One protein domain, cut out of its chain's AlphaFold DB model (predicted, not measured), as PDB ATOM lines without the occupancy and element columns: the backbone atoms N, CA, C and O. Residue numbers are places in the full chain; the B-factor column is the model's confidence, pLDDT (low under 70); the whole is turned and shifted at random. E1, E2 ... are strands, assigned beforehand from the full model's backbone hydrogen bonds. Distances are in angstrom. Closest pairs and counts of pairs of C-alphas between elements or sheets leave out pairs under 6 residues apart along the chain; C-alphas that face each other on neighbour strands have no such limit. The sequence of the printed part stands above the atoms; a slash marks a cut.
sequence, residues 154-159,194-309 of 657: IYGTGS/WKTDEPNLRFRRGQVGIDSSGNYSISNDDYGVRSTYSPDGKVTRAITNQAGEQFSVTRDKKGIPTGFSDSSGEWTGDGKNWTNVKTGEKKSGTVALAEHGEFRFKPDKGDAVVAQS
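What this domain is: This is residues 154 to 159 and 194 to 309 of the 657 residues of an uncharacterized protein of Candidatus Melainabacteria bacterium (UniProt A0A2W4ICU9). One long, twisted antiparallel sheet runs as a row from E2 to E9 and then folds back at the bent strand E10, which carries E11 and E12 over part of its face, near E5 and E6. E2 to E4 reach beyond this cover, and E1 with the loop before it sticks out farther at that end. The printed part has 122 residues, with no named helix and twelve strands, E1 to E12 along the chain; the class is all strand, and the sheet's order is E2 to E12 in sequence. The whole is compact, with a radius of gyration of the C-alphas of 15.1 A, yet elongated, spanning 47 by 30 by 27 A.

How they stand to each other: Begin at the edge strand E2, residues 207 to 210, in a hairpin with E3, residues 216 to 220; N 209 and O 217 are 3.0 A apart, within hydrogen-bond range. Next come E4, residues 225 to 229, with N 218 and O 227 at 2.8 A, and E5, residues 235 to 240, with N 228 and O 236 at 2.8 A. Go on to E6, residues 246 to 251, with N 237 and O 249 at 2.9 A, and E7, residues 257 to 262, with N 250 and O 259 at 2.8 A. E8, residues 265 to 269, has N 267 and O 260 at 2.8 A, and E9, residues 273 to 276, has N 275 and O 268 at 2.8 A. E10, residues 282 to 289, bends by 71 degrees at residue 285; its pairing is staggered, with E9 over 282 to 284, where N 283 and O 274 are 2.9 A apart, and over 285 to 289 with E11, residues 294 to 299, where N 288 and O 296 are 2.9 A apart. The edge strand E12, residues 305 to 308, has N 307 and O 295 at 3.0 A. E2 to E12 form a meander, each strand the antiparallel neighbour of the one before. It is a folded sheet, bent back into two leaves: E2 to E9 face E11 and E12, with E10 as the hinge. The closest C-alphas of E6 and E10, Val 249 and Leu 289, are 6.3 A apart; those of E6 and E11, Phe 247 and Phe 295, 6.9 A. E1, residues 203 to 205, pairs with no named strand and runs on into E2 at 83 degrees.

Where its parts are: Find C-alpha 203 at (-108.695, 468.800, -16.213), where E1 begins. E10 runs 20.2 A from C-alpha 282 at (-107.894, 439.849, 12.656); E5 measures 17.0 A. E12 ends at C-alpha 308, (-102.913, 447.490, -9.012).

The domain as a whole: The C-alphas farthest apart, Asp 197 and Thr 279, are 49.1 A apart. Residues 160 to 193 are not printed, and C-alphas 159 and 194 stand 19.2 A apart across this cut. The links from E1 through E12 are tight. The model's pLDDT is under 70 at residues 156 to 159 and 199 to 202.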
ATOM      1  N   ILE A 154    -123.156 465.896  -0.556       88.31
ATOM      2  CA  ILE A 154    -122.066 465.093  -0.007       88.31
ATOM      3  C   ILE A 154    -121.407 465.844   1.148       88.31
ATOM      4  O   ILE A 154    -121.307 467.073   1.137       88.31
ATOM      5  N   TYR A 155    -120.923 465.085   2.128       83.50
ATOM      6  CA  TYR A 155    -120.227 465.600   3.306       83.50
ATOM      7  C   TYR A 155    -118.829 464.956   3.402       83.50
ATOM      8  O   TYR A 155    -118.571 463.924   2.790       83.50
ATOM      9  N   GLY A 156    -117.919 465.516   4.199       65.31
ATOM     10  CA  GLY A 156    -116.687 464.812   4.591       65.31
ATOM     11  C   GLY A 156    -115.463 465.032   3.695       65.31
ATOM     12  O   GLY A 156    -115.397 465.965   2.897       65.31
ATOM     13  N   THR A 157    -114.423 464.219   3.914       53.84
ATOM     14  CA  THR A 157    -113.040 464.515   3.498       53.84
ATOM     15  C   THR A 157    -112.867 464.812   2.016       53.84
ATOM     16  O   THR A 157    -113.048 463.940   1.171       53.84
ATOM     17  N   GLY A 158    -112.459 466.053   1.744       54.00
ATOM     18  CA  GLY A 158    -112.389 466.663   0.415       54.00
ATOM     19  C   GLY A 158    -113.269 467.911   0.313       54.00
ATOM     20  O   GLY A 158    -112.930 468.828  -0.421       54.00
ATOM     21  N   SER A 159    -114.335 467.986   1.117       51.53
ATOM     22  CA  SER A 159    -115.226 469.139   1.222       51.53
ATOM     23  C   SER A 159    -115.406 469.539   2.693       51.53
ATOM     24  O   SER A 159    -116.126 468.859   3.427       51.53
ATOM     25  N   TRP A 194    -113.203 466.466 -18.611       87.88
ATOM     26  CA  TRP A 194    -113.769 467.572 -17.861       87.88
ATOM     27  C   TRP A 194    -112.730 468.672 -17.774       87.88
ATOM     28  O   TRP A 194    -111.616 468.404 -17.336       87.88
ATOM     29  N   LYS A 195    -113.100 469.888 -18.165       86.81
ATOM     30  CA  LYS A 195    -112.286 471.094 -18.028       86.81
ATOM     31  C   LYS A 195    -112.917 472.029 -17.004       86.81
ATOM     32  O   LYS A 195    -114.143 472.115 -16.930       86.81
ATOM     33  N   THR A 196    -112.099 472.729 -16.236       85.00
ATOM     34  CA  THR A 196    -112.548 473.785 -15.320       85.00
ATOM     35  C   THR A 196    -111.774 475.064 -15.594       85.00
ATOM     36  O   THR A 196    -110.640 475.024 -16.072       85.00
ATOM     37  N   ASP A 197    -112.413 476.190 -15.295       76.06
ATOM     38  CA  ASP A 197    -111.795 477.511 -15.356       76.06
ATOM     39  C   ASP A 197    -110.892 477.755 -14.119       76.06
ATOM     40  O   ASP A 197    -110.133 478.722 -14.083       76.06
ATOM     41  N   GLU A 198    -110.922 476.853 -13.121       72.38
ATOM     42  CA  GLU A 198    -110.052 476.890 -11.941       72.38
ATOM     43  C   GLU A 198    -108.581 476.621 -12.316       72.38
ATOM     44  O   GLU A 198    -108.250 475.540 -12.822       72.38
ATOM     45  N   PRO A 199    -107.650 477.550 -12.028       57.41
ATOM     46  CA  PRO A 199    -106.287 477.507 -12.560       57.41
ATOM     47  C   PRO A 199    -105.481 476.287 -12.097       57.41
ATOM     48  O   PRO A 199    -104.606 475.831 -12.840       57.41
ATOM     49  N   ASN A 200    -105.803 475.741 -10.920       57.47
ATOM     50  CA  ASN A 200    -105.044 474.676 -10.259       57.47
ATOM     51  C   ASN A 200    -105.539 473.260 -10.598       57.47
ATOM     52  O   ASN A 200    -104.853 472.294 -10.291       57.47
ATOM     53  N   LEU A 201    -106.716 473.107 -11.212       61.09
ATOM     54  CA  LEU A 201    -107.361 471.801 -11.403       61.09
ATOM     55  C   LEU A 201    -107.920 471.633 -12.818       61.09
ATOM     56  O   LEU A 201    -108.966 471.038 -13.001       61.09
ATOM     57  N   ARG A 202    -107.244 472.143 -13.847       65.69
ATOM     58  CA  ARG A 202    -107.890 472.418 -15.146       65.69
ATOM     59  C   ARG A 202    -108.462 471.213 -15.901       65.69
ATOM     60  O   ARG A 202    -109.274 471.437 -16.795       65.69
ATOM     61  N   PHE A 203    -108.074 469.970 -15.592       73.19
ATOM     62  CA  PHE A 203    -108.695 468.800 -16.213       73.19
ATOM     63  C   PHE A 203    -108.838 467.586 -15.293       73.19
ATOM     64  O   PHE A 203    -108.015 467.341 -14.414       73.19
ATOM     65  N   ARG A 204    -109.867 466.779 -15.557       83.56
ATOM     66  CA  ARG A 204    -109.978 465.398 -15.072       83.56
ATOM     67  C   ARG A 204    -110.592 464.518 -16.153       83.56
ATOM     68  O   ARG A 204    -111.401 464.991 -16.953       83.56
ATOM     69  N   ARG A 205    -110.218 463.242 -16.179       85.12
ATOM     70  CA  ARG A 205    -110.756 462.256 -17.122       85.12
ATOM     71  C   ARG A 205    -111.520 461.179 -16.379       85.12
ATOM     72  O   ARG A 205    -111.085 460.741 -15.315       85.12
ATOM     73  N   GLY A 206    -112.669 460.794 -16.921       89.12
ATOM     74  CA  GLY A 206    -113.533 459.825 -16.277       89.12
ATOM     75  C   GLY A 206    -115.018 460.115 -16.347       89.12
ATOM     76  O   GLY A 206    -115.428 461.220 -16.681       89.12
ATOM     77  N   GLN A 207    -115.819 459.130 -15.958       93.62
ATOM     78  CA  GLN A 207    -117.277 459.232 -15.917       93.62
ATOM     79  C   GLN A 207    -117.774 459.705 -14.553       93.62
ATOM     80  O   GLN A 207    -117.185 459.373 -13.524       93.62
ATOM     81  N   VAL A 208    -118.895 460.427 -14.542       95.31
ATOM     82  CA  VAL A 208    -119.574 460.875 -13.319       95.31
ATOM     83  C   VAL A 208    -121.019 460.388 -13.284       95.31
ATOM     84  O   VAL A 208    -121.643 460.214 -14.331       95.31
ATOM     85  N   GLY A 209    -121.572 460.201 -12.088       96.00
ATOM     86  CA  GLY A 209    -122.989 459.869 -11.928       96.00
ATOM     87  C   GLY A 209    -123.468 459.939 -10.484       96.00
ATOM     88  O   GLY A 209    -122.656 459.852  -9.558       96.00
ATOM     89  N   ILE A 210    -124.782 460.083 -10.308       96.38
ATOM     90  CA  ILE A 210    -125.460 459.984  -9.015       96.38
ATOM     91  C   ILE A 210    -126.379 458.759  -9.047       96.38
ATOM     92  O   ILE A 210    -127.174 458.590  -9.970       96.38
ATOM     93  N   ASP A 211    -126.251 457.869  -8.061       96.25
ATOM     94  CA  ASP A 211    -127.135 456.704  -7.953       96.25
ATOM     95  C   ASP A 211    -128.466 457.032  -7.244       96.25
ATOM     96  O   ASP A 211    -128.693 458.140  -6.754       96.25
ATOM     97  N   SER A 212    -129.373 456.054  -7.165       95.44
ATOM     98  CA  SER A 212    -130.683 456.217  -6.515       95.44
ATOM     99  C   SER A 212    -130.612 456.459  -5.002       95.44
ATOM    100  O   SER A 212    -131.598 456.903  -4.416       95.44
ATOM    101  N   SER A 213    -129.469 456.180  -4.369       94.94
ATOM    102  CA  SER A 213    -129.213 456.468  -2.952       94.94
ATOM    103  C   SER A 213    -128.590 457.854  -2.751       94.94
ATOM    104  O   SER A 213    -128.300 458.243  -1.620       94.94
ATOM    105  N   GLY A 214    -128.384 458.609  -3.833       94.31
ATOM    106  CA  GLY A 214    -127.750 459.919  -3.807       94.31
ATOM    107  C   GLY A 214    -126.228 459.857  -3.698       94.31
ATOM    108  O   GLY A 214    -125.613 460.886  -3.416       94.31
ATOM    109  N   ASN A 215    -125.592 458.701  -3.913       95.62
ATOM    110  CA  ASN A 215    -124.135 458.633  -3.920       95.62
ATOM    111  C   ASN A 215    -123.603 459.220  -5.223       95.62
ATOM    112  O   ASN A 215    -123.946 458.761  -6.313       95.62
ATOM    113  N   TYR A 216    -122.720 460.202  -5.104       95.62
ATOM    114  CA  TYR A 216    -121.979 460.746  -6.229       95.62
ATOM    115  C   TYR A 216    -120.751 459.881  -6.501       95.62
ATOM    116  O   TYR A 216    -119.984 459.599  -5.585       95.62
ATOM    117  N   SER A 217    -120.519 459.472  -7.744       95.44
ATOM    118  CA  SER A 217    -119.320 458.720  -8.107       95.44
ATOM    119  C   SER A 217    -118.584 459.311  -9.299       95.44
ATOM    120  O   SER A 217    -119.198 459.868 -10.205       95.44
ATOM    121  N   ILE A 218    -117.257 459.167  -9.270       93.56
ATOM    122  CA  ILE A 218    -116.323 459.537 -10.333       93.56
ATOM    123  C   ILE A 218    -115.464 458.307 -10.640       93.56
ATOM    124  O   ILE A 218    -114.793 457.788  -9.747       93.56
ATOM    125  N   SER A 219    -115.471 457.839 -11.884       94.19
ATOM    126  CA  SER A 219    -114.586 456.775 -12.374       94.19
ATOM    127  C   SER A 219    -113.442 457.397 -13.154       94.19
ATOM    128  O   SER A 219    -113.682 457.883 -14.245       94.19
ATOM    129  N   ASN A 220    -112.224 457.397 -12.618       92.12
ATOM    130  CA  ASN A 220    -111.032 457.855 -13.320       92.12
ATOM    131  C   ASN A 220    -110.546 456.771 -14.289       92.12
ATOM    132  O   ASN A 220    -109.952 455.773 -13.871       92.12
ATOM    133  N   ASP A 221    -110.780 456.994 -15.579       90.00
ATOM    134  CA  ASP A 221    -110.471 456.027 -16.632       90.00
ATOM    135  C   ASP A 221    -108.960 455.889 -16.896       90.00
ATOM    136  O   ASP A 221    -108.527 454.827 -17.347       90.00
ATOM    137  N   ASP A 222    -108.149 456.901 -16.551       89.94
ATOM    138  CA  ASP A 222    -106.687 456.865 -16.730       89.94
ATOM    139  C   ASP A 222    -106.016 455.862 -15.795       89.94
ATOM    140  O   ASP A 222    -104.977 455.298 -16.131       89.94
ATOM    141  N   TYR A 223    -106.598 455.657 -14.613       93.62
ATOM    142  CA  TYR A 223    -106.007 454.833 -13.559       93.62
ATOM    143  C   TYR A 223    -106.937 453.729 -13.055       93.62
ATOM    144  O   TYR A 223    -106.566 452.990 -12.147       93.62
ATOM    145  N   GLY A 224    -108.142 453.601 -13.614       94.62
ATOM    146  CA  GLY A 224    -109.120 452.587 -13.213       94.62
ATOM    147  C   GLY A 224    -109.608 452.739 -11.770       94.62
ATOM    148  O   GLY A 224    -109.930 451.741 -11.129       94.62
ATOM    149  N   VAL A 225    -109.622 453.967 -11.238       96.31
ATOM    150  CA  VAL A 225    -110.038 454.253  -9.856       96.31
ATOM    151  C   VAL A 225    -111.453 454.796  -9.840       96.31
ATOM    152  O   VAL A 225    -111.712 455.865 -10.383       96.31
ATOM    153  N   ARG A 226    -112.354 454.137  -9.118       96.62
ATOM    154  CA  ARG A 226    -113.687 454.669  -8.834       96.62
ATOM    155  C   ARG A 226    -113.729 455.275  -7.440       96.62
ATOM    156  O   ARG A 226    -113.495 454.576  -6.463       96.62
ATOM    157  N   SER A 227    -114.070 456.554  -7.343       95.25
ATOM    158  CA  SER A 227    -114.354 457.241  -6.080       95.25
ATOM    159  C   SER A 227    -115.859 457.432  -5.930       95.25
ATOM    160  O   SER A 227    -116.515 457.866  -6.869       95.25
ATOM    161  N   THR A 228    -116.405 457.111  -4.763       95.94
ATOM    162  CA  THR A 228    -117.823 457.265  -4.424       95.94
ATOM    163  C   THR A 228    -117.939 458.084  -3.145       95.94
ATOM    164  O   THR A 228    -117.304 457.761  -2.144       95.94
ATOM    165  N   TYR A 229    -118.741 459.138  -3.196       94.12
ATOM    166  CA  TYR A 229    -118.994 460.106  -2.141       94.12
ATOM    167  C   TYR A 229    -120.460 459.998  -1.746       94.12
ATOM    168  O   TYR A 229    -121.355 460.212  -2.566       94.12
ATOM    169  N   SER A 230    -120.696 459.641  -0.496       93.62
ATOM    170  CA  SER A 230    -122.040 459.376   0.007       93.62
ATOM    171  C   SER A 230    -122.598 460.556   0.814       93.62
ATOM    172  O   SER A 230    -121.830 461.339   1.389       93.62
ATOM    173  N   PRO A 231    -123.933 460.680   0.919       92.88
ATOM    174  CA  PRO A 231    -124.564 461.710   1.745       92.88
ATOM    175  C   PRO A 231    -124.321 461.575   3.256       92.88
ATOM    176  O   PRO A 231    -124.580 462.520   3.989       92.88
ATOM    177  N   ASP A 232    -123.837 460.434   3.762       91.88
ATOM    178  CA  ASP A 232    -123.457 460.295   5.184       91.88
ATOM    179  C   ASP A 232    -122.023 460.795   5.472       91.88
ATOM    180  O   ASP A 232    -121.574 460.865   6.622       91.88
ATOM    181  N   GLY A 233    -121.321 461.187   4.410       90.69
ATOM    182  CA  GLY A 233    -119.968 461.703   4.417       90.69
ATOM    183  C   GLY A 233    -118.868 460.653   4.313       90.69
ATOM    184  O   GLY A 233    -117.695 460.996   4.473       90.69
ATOM    185  N   LYS A 234    -119.208 459.384   4.051       93.94
ATOM    186  CA  LYS A 234    -118.213 458.370   3.704       93.94
ATOM    187  C   LYS A 234    -117.721 458.540   2.276       93.94
ATOM    188  O   LYS A 234    -118.489 458.861   1.361       93.94
ATOM    189  N   VAL A 235    -116.444 458.227   2.093       94.88
ATOM    190  CA  VAL A 235    -115.787 458.160   0.788       94.88
ATOM    191  C   VAL A 235    -115.241 456.758   0.581       94.88
ATOM    192  O   VAL A 235    -114.404 456.301   1.358       94.88
ATOM    193  N   THR A 236    -115.664 456.092  -0.487       96.44
ATOM    194  CA  THR A 236    -115.129 454.791  -0.897       96.44
ATOM    195  C   THR A 236    -114.349 454.951  -2.186       96.44
ATOM    196  O   THR A 236    -114.878 455.447  -3.179       96.44
ATOM    197  N   ARG A 237    -113.092 454.509  -2.194       96.88
ATOM    198  CA  ARG A 237    -112.314 454.345  -3.426       96.88
ATOM    199  C   ARG A 237    -112.172 452.874  -3.746       96.88
ATOM    200  O   ARG A 237    -111.964 452.092  -2.826       96.88
ATOM    201  N   ALA A 238    -112.247 452.512  -5.017       97.88
ATOM    202  CA  ALA A 238    -112.122 451.134  -5.462       97.88
ATOM    203  C   ALA A 238    -111.340 451.015  -6.773       97.88
ATOM    204  O   ALA A 238    -111.367 451.921  -7.605       97.88
ATOM    205  N   ILE A 239    -110.689 449.869  -6.940       98.00
ATOM    206  CA  ILE A 239    -110.104 449.376  -8.186       98.00
ATOM    207  C   ILE A 239    -110.558 447.931  -8.402       98.00
ATOM    208  O   ILE A 239    -110.889 447.220  -7.452       98.00
ATOM    209  N   THR A 240    -110.508 447.485  -9.648       97.50
ATOM    210  CA  THR A 240    -110.591 446.066 -10.006       97.50
ATOM    211  C   THR A 240    -109.260 445.689 -10.630       97.50
ATOM    212  O   THR A 240    -108.819 446.399 -11.529       97.50
ATOM    213  N   ASN A 241    -108.594 444.639 -10.142       96.94
ATOM    214  CA  ASN A 241    -107.310 444.193 -10.691       96.94
ATOM    215  C   ASN A 241    -107.500 443.374 -11.988       96.94
ATOM    216  O   ASN A 241    -108.623 443.156 -12.446       96.94
ATOM    217  N   GLN A 242    -106.408 442.886 -12.589       94.81
ATOM    218  CA  GLN A 242    -106.489 442.049 -13.798       94.81
ATOM    219  C   GLN A 242    -107.230 440.718 -13.598       94.81
ATOM    220  O   GLN A 242    -107.815 440.206 -14.550       94.81
ATOM    221  N   ALA A 243    -107.234 440.168 -12.382       96.50
ATOM    222  CA  ALA A 243    -107.952 438.938 -12.053       96.50
ATOM    223  C   ALA A 243    -109.469 439.155 -11.869       96.50
ATOM    224  O   ALA A 243    -110.202 438.197 -11.638       96.50
ATOM    225  N   GLY A 244    -109.953 440.399 -11.975       96.62
ATOM    226  CA  GLY A 244    -111.351 440.750 -11.723       96.62
ATOM    227  C   GLY A 244    -111.688 440.906 -10.237       96.62
ATOM    228  O   GLY A 244    -112.852 441.096  -9.892       96.62
ATOM    229  N   GLU A 245    -110.692 440.854  -9.352       96.75
ATOM    230  CA  GLU A 245    -110.869 441.026  -7.913       96.75
ATOM    231  C   GLU A 245    -110.996 442.514  -7.569       96.75
ATOM    232  O   GLU A 245    -110.259 443.361  -8.087       96.75
ATOM    233  N   GLN A 246    -111.928 442.839  -6.674       96.94
ATOM    234  CA  GLN A 246    -112.206 444.212  -6.272       96.94
ATOM    235  C   GLN A 246    -111.481 444.577  -4.974       96.94
ATOM    236  O   GLN A 246    -111.723 443.993  -3.917       96.94
ATOM    237  N   PHE A 247    -110.667 445.625  -5.041       98.06
ATOM    238  CA  PHE A 247    -110.012 446.221  -3.882       98.06
ATOM    239  C   PHE A 247    -110.633 447.577  -3.607       98.06
ATOM    240  O   PHE A 247    -110.829 448.371  -4.527       98.06
ATOM    241  N   SER A 248    -110.941 447.869  -2.350       98.00
ATOM    242  CA  SER A 248    -111.547 449.146  -1.982       98.00
ATOM    243  C   SER A 248    -111.100 449.626  -0.615       98.00
ATOM    244  O   SER A 248    -110.672 448.833   0.213       98.00
ATOM    245  N   VAL A 249    -111.188 450.932  -0.377       98.12
ATOM    246  CA  VAL A 249    -110.972 451.560   0.930       98.12
ATOM    247  C   VAL A 249    -112.096 452.552   1.175       98.12
ATOM    248  O   VAL A 249    -112.281 453.487   0.394       98.12
ATOM    249  N   THR A 250    -112.806 452.371   2.284       97.56
ATOM    250  CA  THR A 250    -113.854 453.268   2.769       97.56
ATOM    251  C   THR A 250    -113.320 454.096   3.927       97.56
ATOM    252  O   THR A 250    -112.752 453.568   4.884       97.56
ATOM    253  N   ARG A 251    -113.510 455.409   3.845       96.19
ATOM    254  CA  ARG A 251    -113.147 456.387   4.869       96.19
ATOM    255  C   ARG A 251    -114.400 457.056   5.402       96.19
ATOM    256  O   ARG A 251    -115.349 457.274   4.653       96.19
ATOM    257  N   ASP A 252    -114.394 457.373   6.688       94.50
ATOM    258  CA  ASP A 252    -115.441 458.193   7.289       94.50
ATOM    259  C   ASP A 252    -115.292 459.678   6.906       94.50
ATOM    260  O   ASP A 252    -114.349 460.084   6.223       94.50
ATOM    261  N   LYS A 253    -116.196 460.520   7.414       90.88
ATOM    262  CA  LYS A 253    -116.164 461.973   7.189       90.88
ATOM    263  C   LYS A 253    -114.908 462.680   7.716       90.88
ATOM    264  O   LYS A 253    -114.680 463.831   7.354       90.88
ATOM    265  N   LYS A 254    -114.121 462.029   8.584       90.06
ATOM    266  CA  LYS A 254    -112.840 462.525   9.115       90.06
ATOM    267  C   LYS A 254    -111.644 462.015   8.304       90.06
ATOM    268  O   LYS A 254    -110.514 462.398   8.589       90.06
ATOM    269  N   GLY A 255    -111.875 461.163   7.304       90.81
ATOM    270  CA  GLY A 255    -110.837 460.578   6.462       90.81
ATOM    271  C   GLY A 255    -110.188 459.349   7.068       90.81
ATOM    272  O   GLY A 255    -109.223 458.838   6.492       90.81
ATOM    273  N   ILE A 256    -110.692 458.869   8.204       93.56
ATOM    274  CA  ILE A 256    -110.172 457.688   8.878       93.56
ATOM    275  C   ILE A 256    -110.684 456.466   8.109       93.56
ATOM    276  O   ILE A 256    -111.895 456.349   7.898       93.56
ATOM    277  N   PRO A 257    -109.801 455.562   7.645       96.56
ATOM    278  CA  PRO A 257    -110.229 454.304   7.049       96.56
ATOM    279  C   PRO A 257    -111.085 453.504   8.041       96.56
ATOM    280  O   PRO A 257    -110.644 453.232   9.149       96.56
ATOM    281  N   THR A 258    -112.300 453.131   7.646       97.38
ATOM    282  CA  THR A 258    -113.253 452.362   8.478       97.38
ATOM    283  C   THR A 258    -113.582 450.991   7.895       97.38
ATOM    284  O   THR A 258    -114.065 450.107   8.601       97.38
ATOM    285  N   GLY A 259    -113.271 450.779   6.616       97.75
ATOM    286  CA  GLY A 259    -113.369 449.480   5.967       97.75
ATOM    287  C   GLY A 259    -112.476 449.392   4.739       97.75
ATOM    288  O   GLY A 259    -112.084 450.415   4.172       97.75
ATOM    289  N   PHE A 260    -112.159 448.174   4.322       98.12
ATOM    290  CA  PHE A 260    -111.523 447.906   3.036       98.12
ATOM    291  C   PHE A 260    -111.973 446.547   2.494       98.12
ATOM    292  O   PHE A 260    -112.491 445.723   3.245       98.12
ATOM    293  N   SER A 261    -111.786 446.308   1.200       97.56
ATOM    294  CA  SER A 261    -111.958 444.983   0.599       97.56
ATOM    295  C   SER A 261    -110.670 444.544  -0.085       97.56
ATOM    296  O   SER A 261    -109.972 445.370  -0.676       97.56
ATOM    297  N   ASP A 262    -110.367 443.254   0.006       96.44
ATOM    298  CA  ASP A 262    -109.293 442.587  -0.730       96.44
ATOM    299  C   ASP A 262    -109.776 441.221  -1.257       96.44
ATOM    300  O   ASP A 262    -110.959 440.886  -1.153       96.44
ATOM    301  N   SER A 263    -108.873 440.408  -1.816       95.38
ATOM    302  CA  SER A 263    -109.207 439.075  -2.343       95.38
ATOM    303  C   SER A 263    -109.729 438.088  -1.285       95.38
ATOM    304  O   SER A 263    -110.336 437.078  -1.635       95.38
ATOM    305  N   SER A 264    -109.549 438.374   0.010       95.50
ATOM    306  CA  SER A 264    -110.071 437.557   1.115       95.50
ATOM    307  C   SER A 264    -111.449 438.006   1.621       95.50
ATOM    308  O   SER A 264    -112.062 437.316   2.444       95.50
ATOM    309  N   GLY A 265    -111.964 439.135   1.126       96.19
ATOM    310  CA  GLY A 265    -113.297 439.650   1.428       96.19
ATOM    311  C   GLY A 265    -113.289 441.053   2.032       96.19
ATOM    312  O   GLY A 265    -112.373 441.848   1.829       96.19
ATOM    313  N   GLU A 266    -114.363 441.371   2.750       98.12
ATOM    314  CA  GLU A 266    -114.566 442.678   3.373       98.12
ATOM    315  C   GLU A 266    -113.985 442.726   4.786       98.12
ATOM    316  O   GLU A 266    -114.134 441.794   5.581       98.12
ATOM    317  N   TRP A 267    -113.372 443.856   5.114       98.12
ATOM    318  CA  TRP A 267    -112.741 444.139   6.392       98.12
ATOM    319  C   TRP A 267    -113.336 445.405   6.995       98.12
ATOM    320  O   TRP A 267    -113.534 446.404   6.304       98.12
ATOM    321  N   THR A 268    -113.575 445.383   8.303       98.19
ATOM    322  CA  THR A 268    -114.033 446.546   9.081       98.19
ATOM    323  C   THR A 268    -113.056 446.832  10.214       98.19
ATOM    324  O   THR A 268    -112.408 445.912  10.721       98.19
ATOM    325  N   GLY A 269    -112.887 448.102  10.581       96.88
ATOM    326  CA  GLY A 269    -111.852 448.478  11.537       96.88
ATOM    327  C   GLY A 269    -111.844 449.940  11.957       96.88
ATOM    328  O   GLY A 269    -112.701 450.729  11.565       96.88
ATOM    329  N   ASP A 270    -110.842 450.289  12.761       95.56
ATOM    330  CA  ASP A 270    -110.607 451.635  13.311       95.56
ATOM    331  C   ASP A 270    -109.493 452.408  12.573       95.56
ATOM    332  O   ASP A 270    -108.985 453.417  13.064       95.56
ATOM    333  N   GLY A 271    -109.081 451.916  11.402       94.19
ATOM    334  CA  GLY A 271    -107.970 452.454  10.617       94.19
ATOM    335  C   GLY A 271    -106.627 451.779  10.890       94.19
ATOM    336  O   GLY A 271    -105.697 451.961  10.101       94.19
ATOM    337  N   LYS A 272    -106.533 450.973  11.955       96.19
ATOM    338  CA  LYS A 272    -105.338 450.199  12.303       96.19
ATOM    339  C   LYS A 272    -105.639 448.721  12.533       96.19
ATOM    340  O   LYS A 272    -104.917 447.871  12.026       96.19
ATOM    341  N   ASN A 273    -106.687 448.421  13.286       97.62
ATOM    342  CA  ASN A 273    -107.117 447.076  13.630       97.62
ATOM    343  C   ASN A 273    -108.296 446.684  12.749       97.62
ATOM    344  O   ASN A 273    -109.309 447.380  12.708       97.62
ATOM    345  N   TRP A 274    -108.169 445.550  12.072       97.88
ATOM    346  CA  TRP A 274    -109.091 445.106  11.038       97.88
ATOM    347  C   TRP A 274    -109.625 443.722  11.366       97.88
ATOM    348  O   TRP A 274    -108.864 442.843  11.764       97.88
ATOM    349  N   THR A 275    -110.927 443.527  11.183       98.25
ATOM    350  CA  THR A 275    -111.591 442.228  11.308       98.25
ATOM    351  C   THR A 275    -112.296 441.897  10.000       98.25
ATOM    352  O   THR A 275    -113.088 442.703   9.502       98.25
ATOM    353  N   ASN A 276    -112.009 440.723   9.440       98.25
ATOM    354  CA  ASN A 276    -112.697 440.218   8.259       98.25
ATOM    355  C   ASN A 276    -114.146 439.891   8.634       98.25
ATOM    356  O   ASN A 276    -114.397 439.127   9.569       98.25
ATOM    357  N   VAL A 277    -115.097 440.463   7.900       97.94
ATOM    358  CA  VAL A 277    -116.534 440.374   8.195       97.94
ATOM    359  C   VAL A 277    -117.039 438.932   8.117       97.94
ATOM    360  O   VAL A 277    -117.925 438.546   8.878       97.94
ATOM    361  N   LYS A 278    -116.471 438.118   7.221       97.31
ATOM    362  CA  LYS A 278    -116.917 436.743   6.973       97.31
ATOM    363  C   LYS A 278    -116.209 435.723   7.860       97.31
ATOM    364  O   LYS A 278    -116.852 434.799   8.346       97.31
ATOM    365  N   THR A 279    -114.892 435.845   8.026       97.75
ATOM    366  CA  THR A 279    -114.074 434.821   8.705       97.75
ATOM    367  C   THR A 279    -113.790 435.139  10.171       97.75
ATOM    368  O   THR A 279    -113.404 434.243  10.918       97.75
ATOM    369  N   GLY A 280    -113.945 436.396  10.596       97.69
ATOM    370  CA  GLY A 280    -113.527 436.858  11.922       97.69
ATOM    371  C   GLY A 280    -112.007 436.956  12.103       97.69
ATOM    372  O   GLY A 280    -111.547 437.254  13.207       97.69
ATOM    373  N   GLU A 281    -111.221 436.718  11.047       97.31
ATOM    374  CA  GLU A 281    -109.769 436.902  11.052       97.31
ATOM    375  C   GLU A 281    -109.417 438.347  11.421       97.31
ATOM    376  O   GLU A 281    -110.086 439.287  10.988       97.31
ATOM    377  N   LYS A 282    -108.354 438.532  12.209       97.19
ATOM    378  CA  LYS A 282    -107.894 439.849  12.656       97.19
ATOM    379  C   LYS A 282    -106.518 440.174  12.092       97.19
ATOM    380  O   LYS A 282    -105.624 439.332  12.133       97.19
ATOM    381  N   LYS A 283    -106.328 441.413  11.633       95.81
ATOM    382  CA  LYS A 283    -105.038 441.951  11.168       95.81
ATOM    383  C   LYS A 283    -104.813 443.357  11.714       95.81
ATOM    384  O   LYS A 283    -105.768 444.076  11.993       95.81
ATOM    385  N   SER A 284    -103.548 443.752  11.844       96.88
ATOM    386  CA  SER A 284    -103.156 445.116  12.218       96.88
ATOM    387  C   SER A 284    -102.244 445.716  11.154       96.88
ATOM    388  O   SER A 284    -101.311 445.054  10.689       96.88
ATOM    389  N   GLY A 285    -102.525 446.950  10.749       96.31
ATOM    390  CA  GLY A 285    -101.776 447.655   9.721       96.31
ATOM    391  C   GLY A 285    -102.516 448.859   9.152       96.31
ATOM    392  O   GLY A 285    -103.646 449.168   9.526       96.31
ATOM    393  N   THR A 286    -101.872 449.532   8.204       96.62
ATOM    394  CA  THR A 286    -102.443 450.690   7.503       96.62
ATOM    395  C   THR A 286    -102.899 450.303   6.104       96.62
ATOM    396  O   THR A 286    -102.232 449.525   5.424       96.62
ATOM    397  N   VAL A 287    -104.027 450.862   5.667       97.12
ATOM    398  CA  VAL A 287    -104.576 450.640   4.326       97.12
ATOM    399  C   VAL A 287    -104.672 451.954   3.557       97.12
ATOM    400  O   VAL A 287    -105.055 452.996   4.100       97.12
ATOM    401  N   ALA A 288    -104.320 451.916   2.278       95.44
ATOM    402  CA  ALA A 288    -104.427 453.050   1.379       95.44
ATOM    403  C   ALA A 288    -104.805 452.594  -0.031       95.44
ATOM    404  O   ALA A 288    -104.394 451.531  -0.485       95.44
ATOM    405  N   LEU A 289    -105.560 453.441  -0.729       95.75
ATOM    406  CA  LEU A 289    -105.775 453.337  -2.167       95.75
ATOM    407  C   LEU A 289    -105.407 454.685  -2.784       95.75
ATOM    408  O   LEU A 289    -106.044 455.707  -2.496       95.75
ATOM    409  N   ALA A 290    -104.335 454.686  -3.568       92.62
ATOM    410  CA  ALA A 290    -103.792 455.871  -4.205       92.62
ATOM    411  C   ALA A 290    -104.643 456.311  -5.405       92.62
ATOM    412  O   ALA A 290    -105.311 455.506  -6.048       92.62
ATOM    413  N   GLU A 291    -104.580 457.599  -5.740       89.69
ATOM    414  CA  GLU A 291    -105.321 458.190  -6.868       89.69
ATOM    415  C   GLU A 291    -104.974 457.586  -8.237       89.69
ATOM    416  O   GLU A 291    -105.775 457.659  -9.161       89.69
ATOM    417  N   HIS A 292    -103.809 456.944  -8.339       91.50
ATOM    418  CA  HIS A 292    -103.298 456.317  -9.553       91.50
ATOM    419  C   HIS A 292    -103.534 454.801  -9.619       91.50
ATOM    420  O   HIS A 292    -102.907 454.122 -10.422       91.50
ATOM    421  N   GLY A 293    -104.433 454.254  -8.795       94.12
ATOM    422  CA  GLY A 293    -104.884 452.868  -8.953       94.12
ATOM    423  C   GLY A 293    -104.057 451.822  -8.219       94.12
ATOM    424  O   GLY A 293    -104.093 450.653  -8.588       94.12
ATOM    425  N   GLU A 294    -103.335 452.220  -7.173       95.88
ATOM    426  CA  GLU A 294    -102.572 451.303  -6.329       95.88
ATOM    427  C   GLU A 294    -103.229 451.146  -4.955       95.88
ATOM    428  O   GLU A 294    -103.351 452.106  -4.191       95.88
ATOM    429  N   PHE A 295    -103.631 449.924  -4.626       97.44
ATOM    430  CA  PHE A 295    -104.037 449.530  -3.286       97.44
ATOM    431  C   PHE A 295    -102.822 449.008  -2.517       97.44
ATOM    432  O   PHE A 295    -102.073 448.173  -3.026       97.44
ATOM    433  N   ARG A 296    -102.646 449.462  -1.274       96.00
ATOM    434  CA  ARG A 296    -101.630 448.955  -0.349       96.00
ATOM    435  C   ARG A 296    -102.243 448.658   1.011       96.00
ATOM    436  O   ARG A 296    -102.812 449.552   1.639       96.00
ATOM    437  N   PHE A 297    -102.014 447.450   1.508       96.38
ATOM    438  CA  PHE A 297    -102.124 447.130   2.927       96.38
ATOM    439  C   PHE A 297    -100.719 446.895   3.482       96.38
ATOM    440  O   PHE A 297    -100.019 445.978   3.057       96.38
ATOM    441  N   LYS A 298    -100.290 447.743   4.418       95.88
ATOM    442  CA  LYS A 298     -98.990 447.652   5.082       95.88
ATOM    443  C   LYS A 298     -99.198 447.138   6.512       95.88
ATOM    444  O   LYS A 298     -99.605 447.940   7.361       95.88
ATOM    445  N   PRO A 299     -98.957 445.842   6.781       94.06
ATOM    446  CA  PRO A 299     -99.100 445.289   8.122       94.06
ATOM    447  C   PRO A 299     -98.064 445.885   9.084       94.06
ATOM    448  O   PRO A 299     -97.014 446.371   8.661       94.06
ATOM    449  N   ASP A 300     -98.330 445.799  10.390       91.88
ATOM    450  CA  ASP A 300     -97.348 446.187  11.419       91.88
ATOM    451  C   ASP A 300     -96.071 445.325  11.350       91.88
ATOM    452  O   ASP A 300     -94.982 445.775  11.713       91.88
ATOM    453  N   LYS A 301     -96.207 444.075  10.889       86.06
ATOM    454  CA  LYS A 301     -95.117 443.122  10.651       86.06
ATOM    455  C   LYS A 301     -95.377 442.362   9.349       86.06
ATOM    456  O   LYS A 301     -96.468 441.827   9.178       86.06
ATOM    457  N   GLY A 302     -94.367 442.263   8.488       85.12
ATOM    458  CA  GLY A 302     -94.428 441.523   7.222       85.12
ATOM    459  C   GLY A 302     -94.458 442.419   5.985       85.12
ATOM    460  O   GLY A 302     -94.298 443.639   6.078       85.12
ATOM    461  N   ASP A 303     -94.649 441.787   4.830       82.44
ATOM    462  CA  ASP A 303     -94.634 442.455   3.532       82.44
ATOM    463  C   ASP A 303     -95.965 443.141   3.222       82.44
ATOM    464  O   ASP A 303     -97.039 442.728   3.668       82.44
ATOM    465  N   ALA A 304     -95.893 444.220   2.444       86.19
ATOM    466  CA  ALA A 304     -97.083 444.923   1.996       86.19
ATOM    467  C   ALA A 304     -97.839 444.083   0.957       86.19
ATOM    468  O   ALA A 304     -97.253 443.626  -0.023       86.19
ATOM    469  N   VAL A 305     -99.155 443.952   1.130       79.12
ATOM    470  CA  VAL A 305    -100.032 443.467   0.060       79.12
ATOM    471  C   VAL A 305    -100.284 444.635  -0.880       79.12
ATOM    472  O   VAL A 305    -100.734 445.698  -0.442       79.12
ATOM    473  N   VAL A 306     -99.984 444.441  -2.163       85.94
ATOM    474  CA  VAL A 306    -100.148 445.459  -3.201       85.94
ATOM    475  C   VAL A 306    -101.015 444.892  -4.313       85.94
ATOM    476  O   VAL A 306    -100.718 443.829  -4.848       85.94
ATOM    477  N   ALA A 307    -102.076 445.612  -4.663       95.38
ATOM    478  CA  ALA A 307    -102.871 445.344  -5.854       95.38
ATOM    479  C   ALA A 307    -102.903 446.597  -6.726       95.38
ATOM    480  O   ALA A 307    -102.892 447.720  -6.218       95.38
ATOM    481  N   GLN A 308    -102.928 446.405  -8.039       96.81
ATOM    482  CA  GLN A 308    -102.913 447.490  -9.012       96.81
ATOM    483  C   GLN A 308    -104.082 447.341  -9.979       96.81
ATOM    484  O   GLN A 308    -104.520 446.229 -10.285       96.81
ATOM    485  N   SER A 309    -104.594 448.471 -10.456       97.12
ATOM    486  CA  SER A 309    -105.521 448.474 -11.576       97.12
ATOM    487  C   SER A 309    -104.807 448.015 -12.861       97.12
ATOM    488  O   SER A 309    -103.602 448.241 -13.018       97.12
TER     489      SER A 309